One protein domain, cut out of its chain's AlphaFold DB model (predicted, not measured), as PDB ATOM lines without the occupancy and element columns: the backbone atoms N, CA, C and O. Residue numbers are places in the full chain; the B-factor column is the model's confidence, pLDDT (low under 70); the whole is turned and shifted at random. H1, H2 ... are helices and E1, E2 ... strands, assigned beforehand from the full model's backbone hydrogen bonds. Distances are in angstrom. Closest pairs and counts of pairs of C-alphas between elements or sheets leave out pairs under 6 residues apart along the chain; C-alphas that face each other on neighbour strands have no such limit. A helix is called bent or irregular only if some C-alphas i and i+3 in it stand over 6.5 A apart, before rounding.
ATOM      1  N   ALA A 140     201.216 209.831 167.703       78.00
ATOM      2  CA  ALA A 140     200.189 209.180 166.897       78.00
ATOM      3  C   ALA A 140     199.960 209.854 165.535       78.00
ATOM      4  O   ALA A 140     199.543 209.185 164.593       78.00
ATOM      5  N   CYS A 141     200.183 211.166 165.440       83.81
ATOM      6  CA  CYS A 141     199.838 211.938 164.250       83.81
ATOM      7  C   CYS A 141     201.032 212.295 163.371       83.81
ATOM      8  O   CYS A 141     200.907 212.247 162.155       83.81
ATOM      9  N   PHE A 142     202.162 212.680 163.961       87.75
ATOM     10  CA  PHE A 142     203.264 213.297 163.220       87.75
ATOM     11  C   PHE A 142     204.617 212.656 163.526       87.75
ATOM     12  O   PHE A 142     205.363 212.296 162.624       87.75
ATOM     13  N   CYS A 143     204.965 212.475 164.798       84.50
ATOM     14  CA  CYS A 143     206.338 212.137 165.169       84.50
ATOM     15  C   CYS A 143     206.759 210.696 164.837       84.50
ATOM     16  O   CYS A 143     207.943 210.386 164.933       84.50
ATOM     17  N   THR A 144     205.846 209.826 164.397       75.06
ATOM     18  CA  THR A 144     206.187 208.509 163.829       75.06
ATOM     19  C   THR A 144     206.997 208.612 162.544       75.06
ATOM     20  O   THR A 144     207.843 207.754 162.305       75.06
ATOM     21  N   VAL A 145     206.807 209.663 161.738       72.12
ATOM     22  CA  VAL A 145     207.649 209.877 160.551       72.12
ATOM     23  C   VAL A 145     208.993 210.508 160.903       72.12
ATOM     24  O   VAL A 145     209.915 210.452 160.104       72.12
ATOM     25  N   ALA A 146     209.167 211.039 162.117       62.78
ATOM     26  CA  ALA A 146     210.412 211.681 162.545       62.78
ATOM     27  C   ALA A 146     211.578 210.699 162.804       62.78
ATOM     28  O   ALA A 146     212.666 211.127 163.187       62.78
ATOM     29  N   PHE A 147     211.365 209.394 162.588       67.06
ATOM     30  CA  PHE A 147     212.427 208.383 162.491       67.06
ATOM     31  C   PHE A 147     213.030 208.277 161.082       67.06
ATOM     32  O   PHE A 147     214.021 207.574 160.892       67.06
ATOM     33  N   SER A 148     212.438 208.950 160.095       80.31
ATOM     34  CA  SER A 148     213.007 209.096 158.760       80.31
ATOM     35  C   SER A 148     214.277 209.948 158.781       80.31
ATOM     36  O   SER A 148     214.573 210.665 159.740       80.31
ATOM     37  N   ASN A 149     215.056 209.854 157.707       86.19
ATOM     38  CA  ASN A 149     216.355 210.512 157.611       86.19
ATOM     39  C   ASN A 149     216.223 211.996 157.237       86.19
ATOM     40  O   ASN A 149     217.003 212.825 157.708       86.19
ATOM     41  N   ALA A 150     215.212 212.332 156.434       90.44
ATOM     42  CA  ALA A 150     214.933 213.696 156.013       90.44
ATOM     43  C   ALA A 150     213.433 213.973 155.874       90.44
ATOM     44  O   ALA A 150     212.608 213.062 155.798       90.44
ATOM     45  N   LEU A 151     213.099 215.255 155.799       93.38
ATOM     46  CA  LEU A 151     211.785 215.778 155.462       93.38
ATOM     47  C   LEU A 151     211.954 216.737 154.286       93.38
ATOM     48  O   LEU A 151     212.716 217.696 154.373       93.38
ATOM     49  N   ALA A 152     211.278 216.467 153.178       95.81
ATOM     50  CA  ALA A 152     211.337 217.294 151.985       95.81
ATOM     51  C   ALA A 152     210.090 218.172 151.868       95.81
ATOM     52  O   ALA A 152     208.978 217.728 152.145       95.81
ATOM     53  N   GLU A 153     210.289 219.408 151.430       97.31
ATOM     54  CA  GLU A 153     209.227 220.259 150.899       97.31
ATOM     55  C   GLU A 153     209.108 220.003 149.398       97.31
ATOM     56  O   GLU A 153     210.121 219.797 148.721       97.31
ATOM     57  N   GLY A 154     207.891 220.038 148.865       97.12
ATOM     58  CA  GLY A 154     207.690 219.947 147.427       97.12
ATOM     59  C   GLY A 154     206.322 220.415 146.953       97.12
ATOM     60  O   GLY A 154     205.384 220.498 147.741       97.12
ATOM     61  N   THR A 155     206.195 220.633 145.647       97.88
ATOM     62  CA  THR A 155     204.928 220.939 144.975       97.88
ATOM     63  C   THR A 155     204.454 219.746 144.145       97.88
ATOM     64  O   THR A 155     205.211 219.139 143.380       97.88
ATOM     65  N   VAL A 156     203.170 219.411 144.242       97.06
ATOM     66  CA  VAL A 156     202.560 218.333 143.454       97.06
ATOM     67  C   VAL A 156     202.361 218.780 142.003       97.06
ATOM     68  O   VAL A 156     201.566 219.673 141.718       97.06
ATOM     69  N   LEU A 157     203.029 218.123 141.055       96.56
ATOM     70  CA  LEU A 157     202.941 218.452 139.626       96.56
ATOM     71  C   LEU A 157     201.819 217.712 138.893       96.56
ATOM     72  O   LEU A 157     201.330 218.173 137.862       96.56
ATOM     73  N   GLY A 158     201.441 216.532 139.376       93.19
ATOM     74  CA  GLY A 158     200.536 215.650 138.651       93.19
ATOM     75  C   GLY A 158     200.214 214.376 139.416       93.19
ATOM     76  O   GLY A 158     200.884 214.031 140.386       93.19
ATOM     77  N   LYS A 159     199.194 213.656 138.947       89.75
ATOM     78  CA  LYS A 159     198.854 212.316 139.435       89.75
ATOM     79  C   LYS A 159     199.433 211.267 138.489       89.75
ATOM     80  O   LYS A 159     199.286 211.398 137.276       89.75
ATOM     81  N   ALA A 160     200.070 210.243 139.045       81.81
ATOM     82  CA  ALA A 160     200.571 209.078 138.312       81.81
ATOM     83  C   ALA A 160     199.650 207.846 138.457       81.81
ATOM     84  O   ALA A 160     199.870 206.827 137.808       81.81
ATOM     85  N   GLY A 161     198.596 207.958 139.272       78.81
ATOM     86  CA  GLY A 161     197.556 206.957 139.511       78.81
ATOM     87  C   GLY A 161     196.547 207.472 140.543       78.81
ATOM     88  O   GLY A 161     196.589 208.651 140.902       78.81
ATOM     89  N   ASP A 162     195.660 206.601 141.032       76.75
ATOM     90  CA  ASP A 162     194.673 206.979 142.060       76.75
ATOM     91  C   ASP A 162     195.339 207.318 143.407       76.75
ATOM     92  O   ASP A 162     194.946 208.292 144.050       76.75
ATOM     93  N   ASP A 163     196.415 206.601 143.757       85.94
ATOM     94  CA  ASP A 163     197.164 206.743 145.016       85.94
ATOM     95  C   ASP A 163     198.647 207.092 144.786       85.94
ATOM     96  O   ASP A 163     199.524 206.689 145.551       85.94
ATOM     97  N   GLN A 164     198.968 207.791 143.697       91.31
ATOM     98  CA  GLN A 164     200.347 208.190 143.421       91.31
ATOM     99  C   GLN A 164     200.413 209.582 142.810       91.31
ATOM    100  O   GLN A 164     199.706 209.896 141.845       91.31
ATOM    101  N   VAL A 165     201.309 210.403 143.348       95.06
ATOM    102  CA  VAL A 165     201.541 211.774 142.899       95.06
ATOM    103  C   VAL A 165     203.002 211.991 142.525       95.06
ATOM    104  O   VAL A 165     203.918 211.473 143.166       95.06
ATOM    105  N   THR A 166     203.212 212.797 141.487       96.69
ATOM    106  CA  THR A 166     204.529 213.324 141.128       96.69
ATOM    107  C   THR A 166     204.762 214.600 141.924       96.69
ATOM    108  O   THR A 166     204.015 215.566 141.757       96.69
ATOM    109  N   VAL A 167     205.800 214.621 142.756       97.44
ATOM    110  CA  VAL A 167     206.183 215.776 143.578       97.44
ATOM    111  C   VAL A 167     207.519 216.322 143.087       97.44
ATOM    112  O   VAL A 167     208.492 215.574 142.978       97.44
ATOM    113  N   ARG A 168     207.566 217.625 142.804       97.69
ATOM    114  CA  ARG A 168     208.804 218.380 142.599       97.69
ATOM    115  C   ARG A 168     209.364 218.740 143.961       97.69
ATOM    116  O   ARG A 168     208.687 219.417 144.720       97.69
ATOM    117  N   ILE A 169     210.579 218.307 144.272       97.56
ATOM    118  CA  ILE A 169     211.237 218.666 145.530       97.56
ATOM    119  C   ILE A 169     211.728 220.110 145.465       97.56
ATOM    120  O   ILE A 169     212.468 220.461 144.548       97.56
ATOM    121  N   ASP A 170     211.378 220.918 146.459       96.94
ATOM    122  CA  ASP A 170     211.765 222.330 146.550       96.94
ATOM    123  C   ASP A 170     212.870 222.552 147.587       96.94
ATOM    124  O   ASP A 170     213.800 223.327 147.362       96.94
ATOM    125  N   ALA A 171     212.806 221.830 148.707       96.31
ATOM    126  CA  ALA A 171     213.812 221.862 149.762       96.31
ATOM    127  C   ALA A 171     213.905 220.505 150.469       96.31
ATOM    128  O   ALA A 171     212.957 219.722 150.475       96.31
ATOM    129  N   VAL A 172     215.056 220.224 151.081       94.88
ATOM    130  CA  VAL A 172     215.307 218.988 151.831       94.88
ATOM    131  C   VAL A 172     215.902 219.350 153.186       94.88
ATOM    132  O   VAL A 172     216.898 220.070 153.256       94.88
ATOM    133  N   HIS A 173     215.304 218.828 154.253       92.81
ATOM    134  CA  HIS A 173     215.711 219.047 155.640       92.81
ATOM    135  C   HIS A 173     216.174 217.733 156.263       92.81
ATOM    136  O   HIS A 173     215.428 216.759 156.252       92.81
ATOM    137  N   GLY A 174     217.368 217.696 156.854       87.44
ATOM    138  CA  GLY A 174     217.954 216.468 157.406       87.44
ATOM    139  C   GLY A 174     218.922 215.798 156.431       87.44
ATOM    140  O   GLY A 174     219.527 216.477 155.602       87.44
ATOM    141  N   ASP A 175     219.098 214.482 156.546       82.25
ATOM    142  CA  ASP A 175     220.038 213.722 155.718       82.25
ATOM    143  C   ASP A 175     219.304 212.850 154.696       82.25
ATOM    144  O   ASP A 175     218.845 211.750 154.987       82.25
ATOM    145  N   ALA A 176     219.199 213.345 153.469       74.44
ATOM    146  CA  ALA A 176     218.856 212.530 152.312       74.44
ATOM    147  C   ALA A 176     219.909 212.777 151.240       74.44
ATOM    148  O   ALA A 176     219.637 213.427 150.235       74.44
ATOM    149  N   SER A 177     221.126 212.280 151.480       71.69
ATOM    150  CA  SER A 177     222.339 212.520 150.683       71.69
ATOM    151  C   SER A 177     222.210 212.339 149.157       71.69
ATOM    152  O   SER A 177     223.107 212.744 148.421       71.69
ATOM    153  N   THR A 178     221.133 211.724 148.664       80.56
ATOM    154  CA  THR A 178     220.855 211.484 147.239       80.56
ATOM    155  C   THR A 178     219.664 212.270 146.673       80.56
ATOM    156  O   THR A 178     219.463 212.234 145.461       80.56
ATOM    157  N   LEU A 179     218.887 212.986 147.496       89.69
ATOM    158  CA  LEU A 179     217.729 213.774 147.062       89.69
ATOM    159  C   LEU A 179     218.113 215.247 146.873       89.69
ATOM    160  O   LEU A 179     218.713 215.851 147.760       89.69
ATOM    161  N   MET A 180     217.744 215.843 145.736       89.88
ATOM    162  CA  MET A 180     218.087 217.235 145.415       89.88
ATOM    163  C   MET A 180     216.842 218.096 145.153       89.88
ATOM    164  O   MET A 180     215.901 217.618 144.513       89.88
ATOM    165  N   PRO A 181     216.849 219.383 145.556       94.50
ATOM    166  CA  PRO A 181     215.895 220.362 145.045       94.50
ATOM    167  C   PRO A 181     215.869 220.378 143.512       94.50
ATOM    168  O   PRO A 181     216.907 220.281 142.857       94.50
ATOM    169  N   GLY A 182     214.680 220.502 142.929       94.44
ATOM    170  CA  GLY A 182     214.444 220.435 141.490       94.44
ATOM    171  C   GLY A 182     214.119 219.034 140.957       94.44
ATOM    172  O   GLY A 182     213.685 218.923 139.811       94.44
ATOM    173  N   GLN A 183     214.308 217.975 141.750       94.62
ATOM    174  CA  GLN A 183     214.038 216.599 141.331       94.62
ATOM    175  C   GLN A 183     212.538 216.276 141.374       94.62
ATOM    176  O   GLN A 183     211.852 216.631 142.328       94.62
ATOM    177  N   ASP A 184     212.051 215.551 140.365       96.12
ATOM    178  CA  ASP A 184     210.712 214.955 140.373       96.12
ATOM    179  C   ASP A 184     210.768 213.549 140.968       96.12
ATOM    180  O   ASP A 184     211.533 212.697 140.506       96.12
ATOM    181  N   VAL A 185     209.946 213.295 141.981       94.19
ATOM    182  CA  VAL A 185     209.835 211.989 142.635       94.19
ATOM    183  C   VAL A 185     208.396 211.501 142.631       94.19
ATOM    184  O   VAL A 185     207.449 212.283 142.615       94.19
ATOM    185  N   GLN A 186     208.239 210.183 142.637       94.38
ATOM    186  CA  GLN A 186     206.938 209.546 142.768       94.38
ATOM    187  C   GLN A 186     206.684 209.212 144.233       94.38
ATOM    188  O   GLN A 186     207.466 208.480 144.842       94.38
ATOM    189  N   VAL A 187     205.584 209.718 144.780       93.50
ATOM    190  CA  VAL A 187     205.197 209.518 146.179       93.50
ATOM    191  C   VAL A 187     203.843 208.821 146.220       93.50
ATOM    192  O   VAL A 187     202.919 209.208 145.503       93.50
ATOM    193  N   TYR A 188     203.729 207.777 147.040       91.38
ATOM    194  CA  TYR A 188     202.449 207.113 147.276       91.38
ATOM    195  C   TYR A 188     201.565 207.989 148.169       91.38
ATOM    196  O   TYR A 188     202.047 208.572 149.134       91.38
ATOM    197  N   GLY A 189     200.277 208.077 147.864       87.44
ATOM    198  CA  GLY A 189     199.299 208.869 148.599       87.44
ATOM    199  C   GLY A 189     198.588 209.907 147.736       87.44
ATOM    200  O   GLY A 189     198.803 210.014 146.528       87.44
ATOM    201  N   ALA A 190     197.702 210.664 148.378       85.00
ATOM    202  CA  ALA A 190     196.799 211.588 147.710       85.00
ATOM    203  C   ALA A 190     197.108 213.043 148.082       85.00
ATOM    204  O   ALA A 190     197.178 213.394 149.255       85.00
ATOM    205  N   ALA A 191     197.227 213.885 147.059       90.56
ATOM    206  CA  ALA A 191     197.266 215.340 147.149       90.56
ATOM    207  C   ALA A 191     196.724 215.933 145.833       90.56
ATOM    208  O   ALA A 191     196.635 215.226 144.816       90.56
ATOM    209  N   ALA A 192     196.299 217.196 145.839       91.94
ATOM    210  CA  ALA A 192     195.857 217.871 144.625       91.94
ATOM    211  C   ALA A 192     197.052 218.446 143.856       91.94
ATOM    212  O   ALA A 192     198.094 218.766 144.417       91.94
ATOM    213  N   VAL A 193     196.905 218.562 142.535       94.69
ATOM    214  CA  VAL A 193     197.927 219.200 141.697       94.69
ATOM    215  C   VAL A 193     198.023 220.677 142.067       94.69
ATOM    216  O   VAL A 193     197.005 221.366 142.089       94.69
ATOM    217  N   GLY A 194     199.243 221.147 142.314       94.88
ATOM    218  CA  GLY A 194     199.537 222.490 142.801       94.88
ATOM    219  C   GLY A 194     199.596 222.617 144.324       94.88
ATOM    220  O   GLY A 194     199.937 223.698 144.790       94.88
ATOM    221  N   ASP A 195     199.296 221.559 145.087       95.31
ATOM    222  CA  ASP A 195     199.468 221.584 146.541       95.31
ATOM    223  C   ASP A 195     200.958 221.607 146.903       95.31
ATOM    224  O   ASP A 195     201.755 220.835 146.357       95.31
ATOM    225  N   ASP A 196     201.302 222.441 147.882       97.56
ATOM    226  CA  ASP A 196     202.558 222.330 148.617       97.56
ATOM    227  C   ASP A 196     202.433 221.187 149.629       97.56
ATOM    228  O   ASP A 196     201.408 221.040 150.297       97.56
ATOM    229  N   VAL A 197     203.463 220.355 149.758       97.25
ATOM    230  CA  VAL A 197     203.459 219.170 150.620       97.25
ATOM    231  C   VAL A 197     204.759 219.043 151.406       97.25
ATOM    232  O   VAL A 197     205.830 219.453 150.961       97.25
ATOM    233  N   LEU A 198     204.665 218.408 152.573       96.62
ATOM    234  CA  LEU A 198     205.806 217.826 153.274       96.62
ATOM    235  C   LEU A 198     205.845 216.316 153.027       96.62
ATOM    236  O   LEU A 198     204.823 215.639 153.143       96.62
ATOM    237  N   VAL A 199     207.021 215.775 152.727       94.44
ATOM    238  CA  VAL A 199     207.227 214.350 152.443       94.44
ATOM    239  C   VAL A 199     208.378 213.838 153.297       94.44
ATOM    240  O   VAL A 199     209.517 214.268 153.127       94.44
ATOM    241  N   ALA A 200     208.103 212.925 154.230       91.69
ATOM    242  CA  ALA A 200     209.173 212.268 154.975       91.69
ATOM    243  C   ALA A 200     209.912 211.273 154.068       91.69
ATOM    244  O   ALA A 200     209.297 210.595 153.238       91.69
ATOM    245  N   VAL A 201     211.233 211.202 154.221       90.62
ATOM    246  CA  VAL A 201     212.134 210.449 153.345       90.62
ATOM    247  C   VAL A 201     213.058 209.576 154.183       90.62
ATOM    248  O   VAL A 201     213.828 210.074 155.006       90.62
ATOM    249  N   SER A 202     213.008 208.269 153.948       87.69
ATOM    250  CA  SER A 202     213.942 207.311 154.540       87.69
ATOM    251  C   SER A 202     214.970 206.842 153.516       87.69
ATOM    252  O   SER A 202     214.636 206.596 152.358       87.69
ATOM    253  N   LEU A 203     216.214 206.689 153.963       84.81
ATOM    254  CA  LEU A 203     217.341 206.188 153.185       84.81
ATOM    255  C   LEU A 203     217.678 204.766 153.649       84.81
ATOM    256  O   LEU A 203     218.079 204.548 154.794       84.81
ATOM    257  N   GLY A 204     217.506 203.795 152.754       80.38
ATOM    258  CA  GLY A 204     217.905 202.410 152.975       80.38
ATOM    259  C   GLY A 204     219.427 202.245 153.013       80.38
ATOM    260  O   GLY A 204     220.182 203.070 152.499       80.38
ATOM    261  N   SER A 205     219.904 201.136 153.584       80.12
ATOM    262  CA  SER A 205     221.340 200.804 153.627       80.12
ATOM    263  C   SER A 205     221.973 200.611 152.243       80.12
ATOM    264  O   SER A 205     223.191 200.655 152.105       80.12
ATOM    265  N   ASP A 206     221.150 200.376 151.224       84.00
ATOM    266  CA  ASP A 206     221.508 200.277 149.808       84.00
ATOM    267  C   ASP A 206     221.388 201.622 149.062       84.00
ATOM    268  O   ASP A 206     221.425 201.654 147.833       84.00
ATOM    269  N   ALA A 207     221.248 202.728 149.801       80.75
ATOM    270  CA  ALA A 207     221.029 204.082 149.300       80.75
ATOM    271  C   ALA A 207     219.709 204.288 148.528       80.75
ATOM    272  O   ALA A 207     219.551 205.295 147.832       80.75
ATOM    273  N   THR A 208     218.741 203.374 148.662       86.31
ATOM    274  CA  THR A 208     217.396 203.568 148.105       86.31
ATOM    275  C   THR A 208     216.592 204.570 148.932       86.31
ATOM    276  O   THR A 208     216.623 204.556 150.163       86.31
ATOM    277  N   LEU A 209     215.862 205.457 148.253       88.81
ATOM    278  CA  LEU A 209     214.967 206.416 148.898       88.81
ATOM    279  C   LEU A 209     213.553 205.846 148.967       88.81
ATOM    280  O   LEU A 209     212.997 205.412 147.958       88.81
ATOM    281  N   SER A 210     212.970 205.885 150.159       89.62
ATOM    282  CA  SER A 210     211.562 205.579 150.406       89.62
ATOM    283  C   SER A 210     210.837 206.847 150.834       89.62
ATOM    284  O   SER A 210     211.285 207.536 151.752       89.62
ATOM    285  N   PHE A 211     209.714 207.138 150.185       90.62
ATOM    286  CA  PHE A 211     208.895 208.315 150.464       90.62
ATOM    287  C   PHE A 211     207.618 207.900 151.189       90.62
ATOM    288  O   PHE A 211     206.946 206.954 150.778       90.62
ATOM    289  N   PHE A 212     207.292 208.613 152.261       89.25
ATOM    290  CA  PHE A 212     206.029 208.446 152.977       89.25
ATOM    291  C   PHE A 212     204.933 209.296 152.339       89.25
ATOM    292  O   PHE A 212     205.211 210.167 151.516       89.25
ATOM    293  N   ASN A 213     203.685 209.052 152.744       90.12
ATOM    294  CA  ASN A 213     202.540 209.797 152.233       90.12
ATOM    295  C   ASN A 213     202.756 211.315 152.357       90.12
ATOM    296  O   ASN A 213     203.206 211.776 153.414       90.12
ATOM    297  N   PRO A 214     202.420 212.093 151.313       93.00
ATOM    298  CA  PRO A 214     202.566 213.535 151.361       93.00
ATOM    299  C   PRO A 214     201.596 214.119 152.390       93.00
ATOM    300  O   PRO A 214     200.455 213.674 152.511       93.00
ATOM    301  N   MET A 215     202.055 215.132 153.117       94.44
ATOM    302  CA  MET A 215     201.257 215.914 154.056       94.44
ATOM    303  C   MET A 215     201.002 217.290 153.434       94.44
ATOM    304  O   MET A 215     201.928 218.107 153.409       94.44
ATOM    305  N   PRO A 216     199.796 217.559 152.900       95.50
ATOM    306  CA  PRO A 216     199.478 218.843 152.285       95.50
ATOM    307  C   PRO A 216     199.654 220.012 153.249       95.50
ATOM    308  O   PRO A 216     199.305 219.926 154.426       95.50
ATOM    309  N   VAL A 217     200.159 221.124 152.739       96.81
ATOM    310  CA  VAL A 217     200.268 222.396 153.442       96.81
ATOM    311  C   VAL A 217     199.153 223.299 152.929       96.81
ATOM    312  O   VAL A 217     199.076 223.625 151.748       96.81
ATOM    313  N   ALA A 218     198.247 223.690 153.819       94.25
ATOM    314  CA  ALA A 218     197.166 224.600 153.488       94.25
ATOM    315  C   ALA A 218     197.698 226.015 153.204       94.25
ATOM    316  O   ALA A 218     198.781 226.399 153.643       94.25
ATOM    317  N   ALA A 219     196.885 226.836 152.535       92.12
ATOM    318  CA  ALA A 219     197.256 228.202 152.150       92.12
ATOM    319  C   ALA A 219     197.615 229.122 153.336       92.12
ATOM    320  O   ALA A 219     198.291 230.131 153.158       92.12
ATOM    321  N   ASP A 220     197.170 228.789 154.553       93.81
ATOM    322  CA  ASP A 220     197.508 229.511 155.784       93.81
ATOM    323  C   ASP A 220     198.814 229.013 156.448       93.81
ATOM    324  O   ASP A 220     199.146 229.415 157.572       93.81
ATOM    325  N   GLY A 221     199.535 228.113 155.775       94.50
ATOM    326  CA  GLY A 221     200.793 227.512 156.210       94.50
ATOM    327  C   GLY A 221     200.648 226.373 157.222       94.50
ATOM    328  O   GLY A 221     201.654 225.977 157.818       94.50
ATOM    329  N   THR A 222     199.432 225.876 157.484       95.94
ATOM    330  CA  THR A 222     199.224 224.708 158.359       95.94
ATOM    331  C   THR A 222     199.422 223.396 157.615       95.94
ATOM    332  O   THR A 222     199.023 223.250 156.465       95.94
ATOM    333  N   VAL A 223     200.029 222.422 158.283       95.31
ATOM    334  CA  VAL A 223     200.229 221.073 157.755       95.31
ATOM    335  C   VAL A 223     198.998 220.229 158.065       95.31
ATOM    336  O   VAL A 223     198.573 220.126 159.218       95.31
ATOM    337  N   GLN A 224     198.439 219.592 157.041       91.69
ATOM    338  CA  GLN A 224     197.375 218.607 157.171       91.69
ATOM    339  C   GLN A 224     197.979 217.264 157.569       91.69
ATOM    340  O   GLN A 224     198.443 216.480 156.741       91.69
ATOM    341  N   VAL A 225     197.995 217.021 158.873       87.69
ATOM    342  CA  VAL A 225     198.557 215.801 159.442       87.69
ATOM    343  C   VAL A 225     197.566 214.646 159.241       87.69
ATOM    344  O   VAL A 225     196.407 214.783 159.641       87.69
ATOM    345  N   PRO A 226     197.963 213.513 158.633       74.62
ATOM    346  CA  PRO A 226     197.041 212.438 158.273       74.62
ATOM    347  C   PRO A 226     196.688 211.571 159.494       74.62
ATOM    348  O   PRO A 226     197.056 210.401 159.574       74.62
ATOM    349  N   CYS A 227     195.976 212.140 160.469       79.62
ATOM    350  CA  CYS A 227     195.501 211.419 161.646       79.62
ATOM    351  C   CYS A 227     194.062 211.790 162.020       79.62
ATOM    352  O   CYS A 227     193.608 212.913 161.828       79.62
ATOM    353  N   ASN A 228     193.341 210.834 162.611       78.50
ATOM    354  CA  ASN A 228     191.936 210.999 163.011       78.50
ATOM    355  C   ASN A 228     191.775 211.529 164.447       78.50
ATOM    356  O   ASN A 228     190.755 211.287 165.093       78.50
ATOM    357  N   LEU A 229     192.801 212.188 164.985       80.69
ATOM    358  CA  LEU A 229     192.784 212.739 166.335       80.69
ATOM    359  C   LEU A 229     192.593 214.249 166.272       80.69
ATOM    360  O   LEU A 229     193.167 214.921 165.425       80.69
ATOM    361  N   ASP A 230     191.821 214.781 167.217       85.38
ATOM    362  CA  ASP A 230     191.703 216.223 167.414       85.38
ATOM    363  C   ASP A 230     193.038 216.778 167.927       85.38
ATOM    364  O   ASP A 230     193.398 216.561 169.089       85.38
ATOM    365  N   VAL A 231     193.806 217.424 167.053       87.81
ATOM    366  CA  VAL A 231     195.130 217.977 167.354       87.81
ATOM    367  C   VAL A 231     195.170 219.478 167.090       87.81
ATOM    368  O   VAL A 231     194.465 219.954 166.199       87.81
ATOM    369  N   PRO A 232     195.986 220.242 167.841       92.12
ATOM    370  CA  PRO A 232     196.212 221.649 167.529       92.12
ATOM    371  C   PRO A 232     196.729 221.814 166.094       92.12
ATOM    372  O   PRO A 232     197.367 220.916 165.554       92.12
ATOM    373  N   ALA A 233     196.497 222.968 165.470       93.31
ATOM    374  CA  ALA A 233     197.079 223.244 164.158       93.31
ATOM    375  C   ALA A 233     198.617 223.274 164.245       93.31
ATOM    376  O   ALA A 233     199.175 223.868 165.169       93.31
ATOM    377  N   LEU A 234     199.300 222.666 163.274       95.50
ATOM    378  CA  LEU A 234     200.761 222.655 163.183       95.50
ATOM    379  C   LEU A 234     201.209 223.499 161.994       95.50
ATOM    380  O   LEU A 234     200.779 223.245 160.870       95.50
ATOM    381  N   LYS A 235     202.056 224.506 162.219       97.00
ATOM    382  CA  LYS A 235     202.647 225.291 161.127       97.00
ATOM    383  C   LYS A 235     203.799 224.528 160.478       97.00
ATOM    384  O   LYS A 235     204.467 223.735 161.134       97.00
ATOM    385  N   LYS A 236     204.028 224.775 159.185       96.12
ATOM    386  CA  LYS A 236     205.072 224.102 158.394       96.12
ATOM    387  C   LYS A 236     206.454 224.154 159.059       96.12
ATOM    388  O   LYS A 236     207.087 223.115 159.218       96.12
ATOM    389  N   ASP A 237     206.883 225.333 159.500       95.69
ATOM    390  CA  ASP A 237     208.213 225.518 160.099       95.69
ATOM    391  C   ASP A 237     208.351 224.770 161.436       95.69
ATOM    392  O   ASP A 237     209.375 224.138 161.694       95.69
ATOM    393  N   ASP A 238     207.289 224.761 162.246       95.81
ATOM    394  CA  ASP A 238     207.221 223.996 163.495       95.81
ATOM    395  C   ASP A 238     207.248 222.481 163.234       95.81
ATOM    396  O   ASP A 238     207.886 221.732 163.973       95.81
ATOM    397  N   ALA A 239     206.591 222.016 162.164       94.44
ATOM    398  CA  ALA A 239     206.629 220.617 161.740       94.44
ATOM    399  C   ALA A 239     208.053 220.188 161.360       94.44
ATOM    400  O   ALA A 239     208.530 219.143 161.808       94.44
ATOM    401  N   ILE A 240     208.752 221.016 160.576       94.75
ATOM    402  CA  ILE A 240     210.145 220.779 160.181       94.75
ATOM    403  C   ILE A 240     211.050 220.764 161.419       94.75
ATOM    404  O   ILE A 240     211.825 219.824 161.603       94.75
ATOM    405  N   ALA A 241     210.924 221.749 162.313       93.31
ATOM    406  CA  ALA A 241     211.715 221.819 163.540       93.31
ATOM    407  C   ALA A 241     211.478 220.606 164.460       93.31
ATOM    408  O   ALA A 241     212.436 220.003 164.954       93.31
ATOM    409  N   ALA A 242     210.217 220.202 164.643       91.81
ATOM    410  CA  ALA A 242     209.850 219.019 165.413       91.81
ATOM    411  C   ALA A 242     210.431 217.735 164.813       91.81
ATOM    412  O   ALA A 242     211.002 216.921 165.539       91.81
ATOM    413  N   PHE A 243     210.327 217.563 163.492       91.00
ATOM    414  CA  PHE A 243     210.908 216.424 162.785       91.00
ATOM    415  C   PHE A 243     212.421 216.341 163.030       91.00
ATOM    416  O   PHE A 243     212.931 215.316 163.488       91.00
ATOM    417  N   LEU A 244     213.136 217.448 162.809       89.19
ATOM    418  CA  LEU A 244     214.593 217.518 162.958       89.19
ATOM    419  C   LEU A 244     215.062 217.309 164.404       89.19
ATOM    420  O   LEU A 244     216.194 216.879 164.624       89.19
ATOM    421  N   ALA A 245     214.205 217.551 165.401       85.81
ATOM    422  CA  ALA A 245     214.526 217.239 166.791       85.81
ATOM    423  C   ALA A 245     214.765 215.730 167.010       85.81
ATOM    424  O   ALA A 245     215.597 215.366 167.853       85.81
ATOM    425  N   SER A 246     214.072 214.871 166.251       75.88
ATOM    426  CA  SER A 246     214.157 213.403 166.325       75.88
ATOM    427  C   SER A 246     214.955 212.744 165.193       75.88
ATOM    428  O   SER A 246     215.392 211.610 165.382       75.88
ATOM    429  N   ALA A 247     215.155 213.419 164.056       67.25
ATOM    430  CA  ALA A 247     215.775 212.831 162.868       67.25
ATOM    431  C   ALA A 247     217.119 212.142 163.185       67.25
ATOM    432  O   ALA A 247     218.019 212.733 163.788       67.25
ATOM    433  N   GLY A 248     217.240 210.867 162.799       56.78
ATOM    434  CA  GLY A 248     218.453 210.059 162.987       56.78
ATOM    435  C   GLY A 248     218.741 209.579 164.420       56.78
ATOM    436  O   GLY A 248     219.823 209.041 164.659       56.78
ATOM    437  N   LYS A 249     217.820 209.755 165.379       57.47
ATOM    438  CA  LYS A 249     217.968 209.271 166.769       57.47
ATOM    439  C   LYS A 249     217.246 207.935 166.997       57.47
ATOM    440  O   LYS A 249     216.236 207.646 166.362       57.47
ATOM    441  N   ASP A 250     217.765 207.122 167.921       50.91
ATOM    442  CA  ASP A 250     217.215 205.799 168.259       50.91
ATOM    443  C   ASP A 250     215.781 205.889 168.827       50.91
ATOM    444  O   ASP A 250     215.497 206.636 169.764       50.91
ATOM    445  N   SER A 251     214.887 205.061 168.277       51.09
ATOM    446  CA  SER A 251     213.485 204.840 168.671       51.09
ATOM    447  C   SER A 251     213.248 204.417 170.133       51.09
ATOM    448  O   SER A 251     212.096 204.377 170.592       51.09
ATOM    449  N   SER A 252     214.313 204.071 170.862       43.62
ATOM    450  CA  SER A 252     214.265 203.651 172.264       43.62
ATOM    451  C   SER A 252     214.127 204.812 173.268       43.62
ATOM    452  O   SER A 252     213.659 204.587 174.388       43.62
ATOM    453  N   GLU A 253     214.437 206.048 172.865       48.00
ATOM    454  CA  GLU A 253     214.295 207.272 173.669       48.00
ATOM    455  C   GLU A 253     212.887 207.906 173.510       48.00
ATOM    456  O   GLU A 253     212.180 207.637 172.531       48.00
ATOM    457  N   PRO A 254     212.422 208.747 174.460       53.34
ATOM    458  CA  PRO A 254     211.253 209.606 174.246       53.34
ATOM    459  C   PRO A 254     211.432 210.427 172.962       53.34
ATOM    460  O   PRO A 254     212.520 210.950 172.722       53.34
ATOM    461  N   SER A 255     210.394 210.546 172.123       65.50
ATOM    462  CA  SER A 255     210.558 211.251 170.850       65.50
ATOM    463  C   SER A 255     210.811 212.741 171.123       65.50
ATOM    464  O   SER A 255     209.967 213.458 171.665       65.50
ATOM    465  N   ALA A 256     212.007 213.216 170.772       80.19
ATOM    466  CA  ALA A 256     212.372 214.627 170.895       80.19
ATOM    467  C   ALA A 256     211.417 215.524 170.085       80.19
ATOM    468  O   ALA A 256     211.136 216.649 170.487       80.19
ATOM    469  N   CYS A 257     210.854 214.987 169.001       86.69
ATOM    470  CA  CYS A 257     209.741 215.554 168.249       86.69
ATOM    471  C   CYS A 257     208.493 215.792 169.114       86.69
ATOM    472  O   CYS A 257     207.970 216.903 169.120       86.69
ATOM    473  N   SER A 258     208.022 214.800 169.884       83.19
ATOM    474  CA  SER A 258     206.833 214.970 170.734       83.19
ATOM    475  C   SER A 258     207.079 215.978 171.849       83.19
ATOM    476  O   SER A 258     206.227 216.831 172.105       83.19
ATOM    477  N   ASP A 259     208.256 215.931 172.480       83.62
ATOM    478  CA  ASP A 259     208.607 216.918 173.499       83.62
ATOM    479  C   ASP A 259     208.689 218.331 172.892       83.62
ATOM    480  O   ASP A 259     208.179 219.264 173.508       83.62
ATOM    481  N   HIS A 260     209.227 218.492 171.674       89.00
ATOM    482  CA  HIS A 260     209.235 219.773 170.960       89.00
ATOM    483  C   HIS A 260     207.814 220.275 170.664       89.00
ATOM    484  O   HIS A 260     207.466 221.386 171.066       89.00
ATOM    485  N   LEU A 261     206.957 219.453 170.050       90.44
ATOM    486  CA  LEU A 261     205.570 219.833 169.750       90.44
ATOM    487  C   LEU A 261     204.770 220.177 171.010       90.44
ATOM    488  O   LEU A 261     203.960 221.101 170.997       90.44
ATOM    489  N   ALA A 262     205.035 219.493 172.125       87.81
ATOM    490  CA  ALA A 262     204.413 219.804 173.407       87.81
ATOM    491  C   ALA A 262     204.845 221.164 173.989       87.81
ATOM    492  O   ALA A 262     204.132 221.696 174.843       87.81
ATOM    493  N   THR A 263     205.987 221.725 173.561       90.19
ATOM    494  CA  THR A 263     206.382 223.102 173.917       90.19
ATOM    495  C   THR A 263     205.645 224.162 173.105       90.19
ATOM    496  O   THR A 263     205.434 225.259 173.617       90.19
ATOM    497  N   ILE A 264     205.228 223.826 171.882       92.12
ATOM    498  CA  ILE A 264     204.440 224.704 171.010       92.12
ATOM    499  C   ILE A 264     202.987 224.745 171.493       92.12
ATOM    500  O   ILE A 264     202.446 225.818 171.741       92.12
ATOM    501  N   ASP A 265     202.373 223.573 171.688       92.06
ATOM    502  CA  ASP A 265     201.030 223.450 172.258       92.06
ATOM    503  C   ASP A 265     200.923 222.191 173.135       92.06
ATOM    504  O   ASP A 265     201.202 221.066 172.714       92.06
ATOM    505  N   ALA A 266     200.471 222.357 174.379       85.62
ATOM    506  CA  ALA A 266     200.355 221.260 175.342       85.62
ATOM    507  C   ALA A 266     199.365 220.151 174.911       85.62
ATOM    508  O   ALA A 266     199.430 219.026 175.432       85.62
ATOM    509  N   GLY A 267     198.457 220.460 173.981       86.50
ATOM    510  CA  GLY A 267     197.531 219.545 173.323       86.50
ATOM    511  C   GLY A 267     198.232 218.506 172.450       86.50
ATOM    512  O   GLY A 267     197.794 217.357 172.427       86.50
ATOM    513  N   TRP A 268     199.376 218.830 171.842       86.69
ATOM    514  CA  TRP A 268     200.216 217.846 171.145       86.69
ATOM    515  C   TRP A 268     200.776 216.794 172.093       86.69
ATOM    516  O   TRP A 268     200.802 215.600 171.789       86.69
ATOM    517  N   GLY A 269     201.128 217.227 173.301       78.31
ATOM    518  CA  GLY A 269     201.534 216.332 174.369       78.31
ATOM    519  C   GLY A 269     200.388 215.490 174.925       78.31
ATOM    520  O   GLY A 269     200.668 214.650 175.774       78.31
ATOM    521  N   ALA A 270     199.122 215.702 174.525       79.12
ATOM    522  CA  ALA A 270     197.971 214.985 175.067       79.12
ATOM    523  C   ALA A 270     198.068 213.471 174.891       79.12
ATOM    524  O   ALA A 270     198.514 213.003 173.854       79.12
TER     525      ALA A 270
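This is residues 140 to 270 of the 319 residues of an uncharacterized protein of Minicystis rosea (UniProt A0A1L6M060). Strands E1, E2, E3, E5 and E4 curl into a small, nearly closed barrel, its gap between E3 and E5, with short E6 beside E4. A helical hairpin stands beside it: H2 packs on the outside of the barrel over E1, and H3 lies on the far side of H2. The printed part has 131 residues, with three named helices and six named strands; along the chain H1 comes first, then the six strands, then H2 and H3; the six strands make one branched sheet whose neighbour pairs are antiparallel, E4 having three neighbours, E1, E5 and E6, and the class is mixed, helices and strands. The whole is compact, with a radius of gyration of the C-alphas of 14.2 A, and spans 38 by 34 by 22 A.

H1, residues 140 to 143, is not on the sheet. E1, residues 150 to 161, bends by 90 degrees at residue 158, and E2, residues 164 to 174, by 83 degrees at residue 170; they form a hairpin, with N 153 and O 171 at 2.9 A. E3, residues 184 to 188, forms a hairpin with E2, N 165 and O 187 at 2.9 A, which completes a meander, each strand the antiparallel neighbour of the one before. E4, residues 196 to 203, is antiparallel to E1, N 152 and O 199 at 2.8 A; E1 to E4 make a Greek key, a meander whose first strand neighbours the fourth. On the other side of E4 from E1 are E5, residues 209 to 211, N 202 and O 210 at 2.9 A, and E6, residues 215 to 217, N 198 and O 215 at 2.9 A. The closest C-alphas of E3 and E5, Val 187 and Phe 211, are 5.8 A apart. H2, residues 236 to 246, is on the strongly twisted sheet at a height of 9.2 A, over E1 and slantwise to it at 46 degrees on the local plane. H3, residues 256 to 264, touches H2, closest at the C-alphas of Ala 242 and Cys 257, 4.5 A, opposite ways at 38 degrees, only just a steep tilt. H1 is close to but not clearly touching H3, C-alphas of Cys 143 and Cys 257 at 5.7 A. Every O i to N i+4 pair is within hydrogen-bond range in H3, 6 of 7 in H2; H1 is too short for one.

H1 begins at C-alpha 140 (200.189, 209.180, 166.897) and is irregular, 7.0 A from C-alpha 140 to 143. E1 is 24.9 A long, E2 24.0 A, E3 13.3 A, E4 22.4 A, and E5 and E6 6.6 A each. H2 is 16.1 A; H3, 12.8 A, ends at C-alpha 264 (204.440, 224.704, 171.010).

The C-alphas of Asp 206 and Ala 266 are farthest apart, 39.2 A. The printed part has no cut; the link from E6 to H2, residues 218 to 235, is long. pLDDT is under 70 at residues 146 to 147 and 247 to 255.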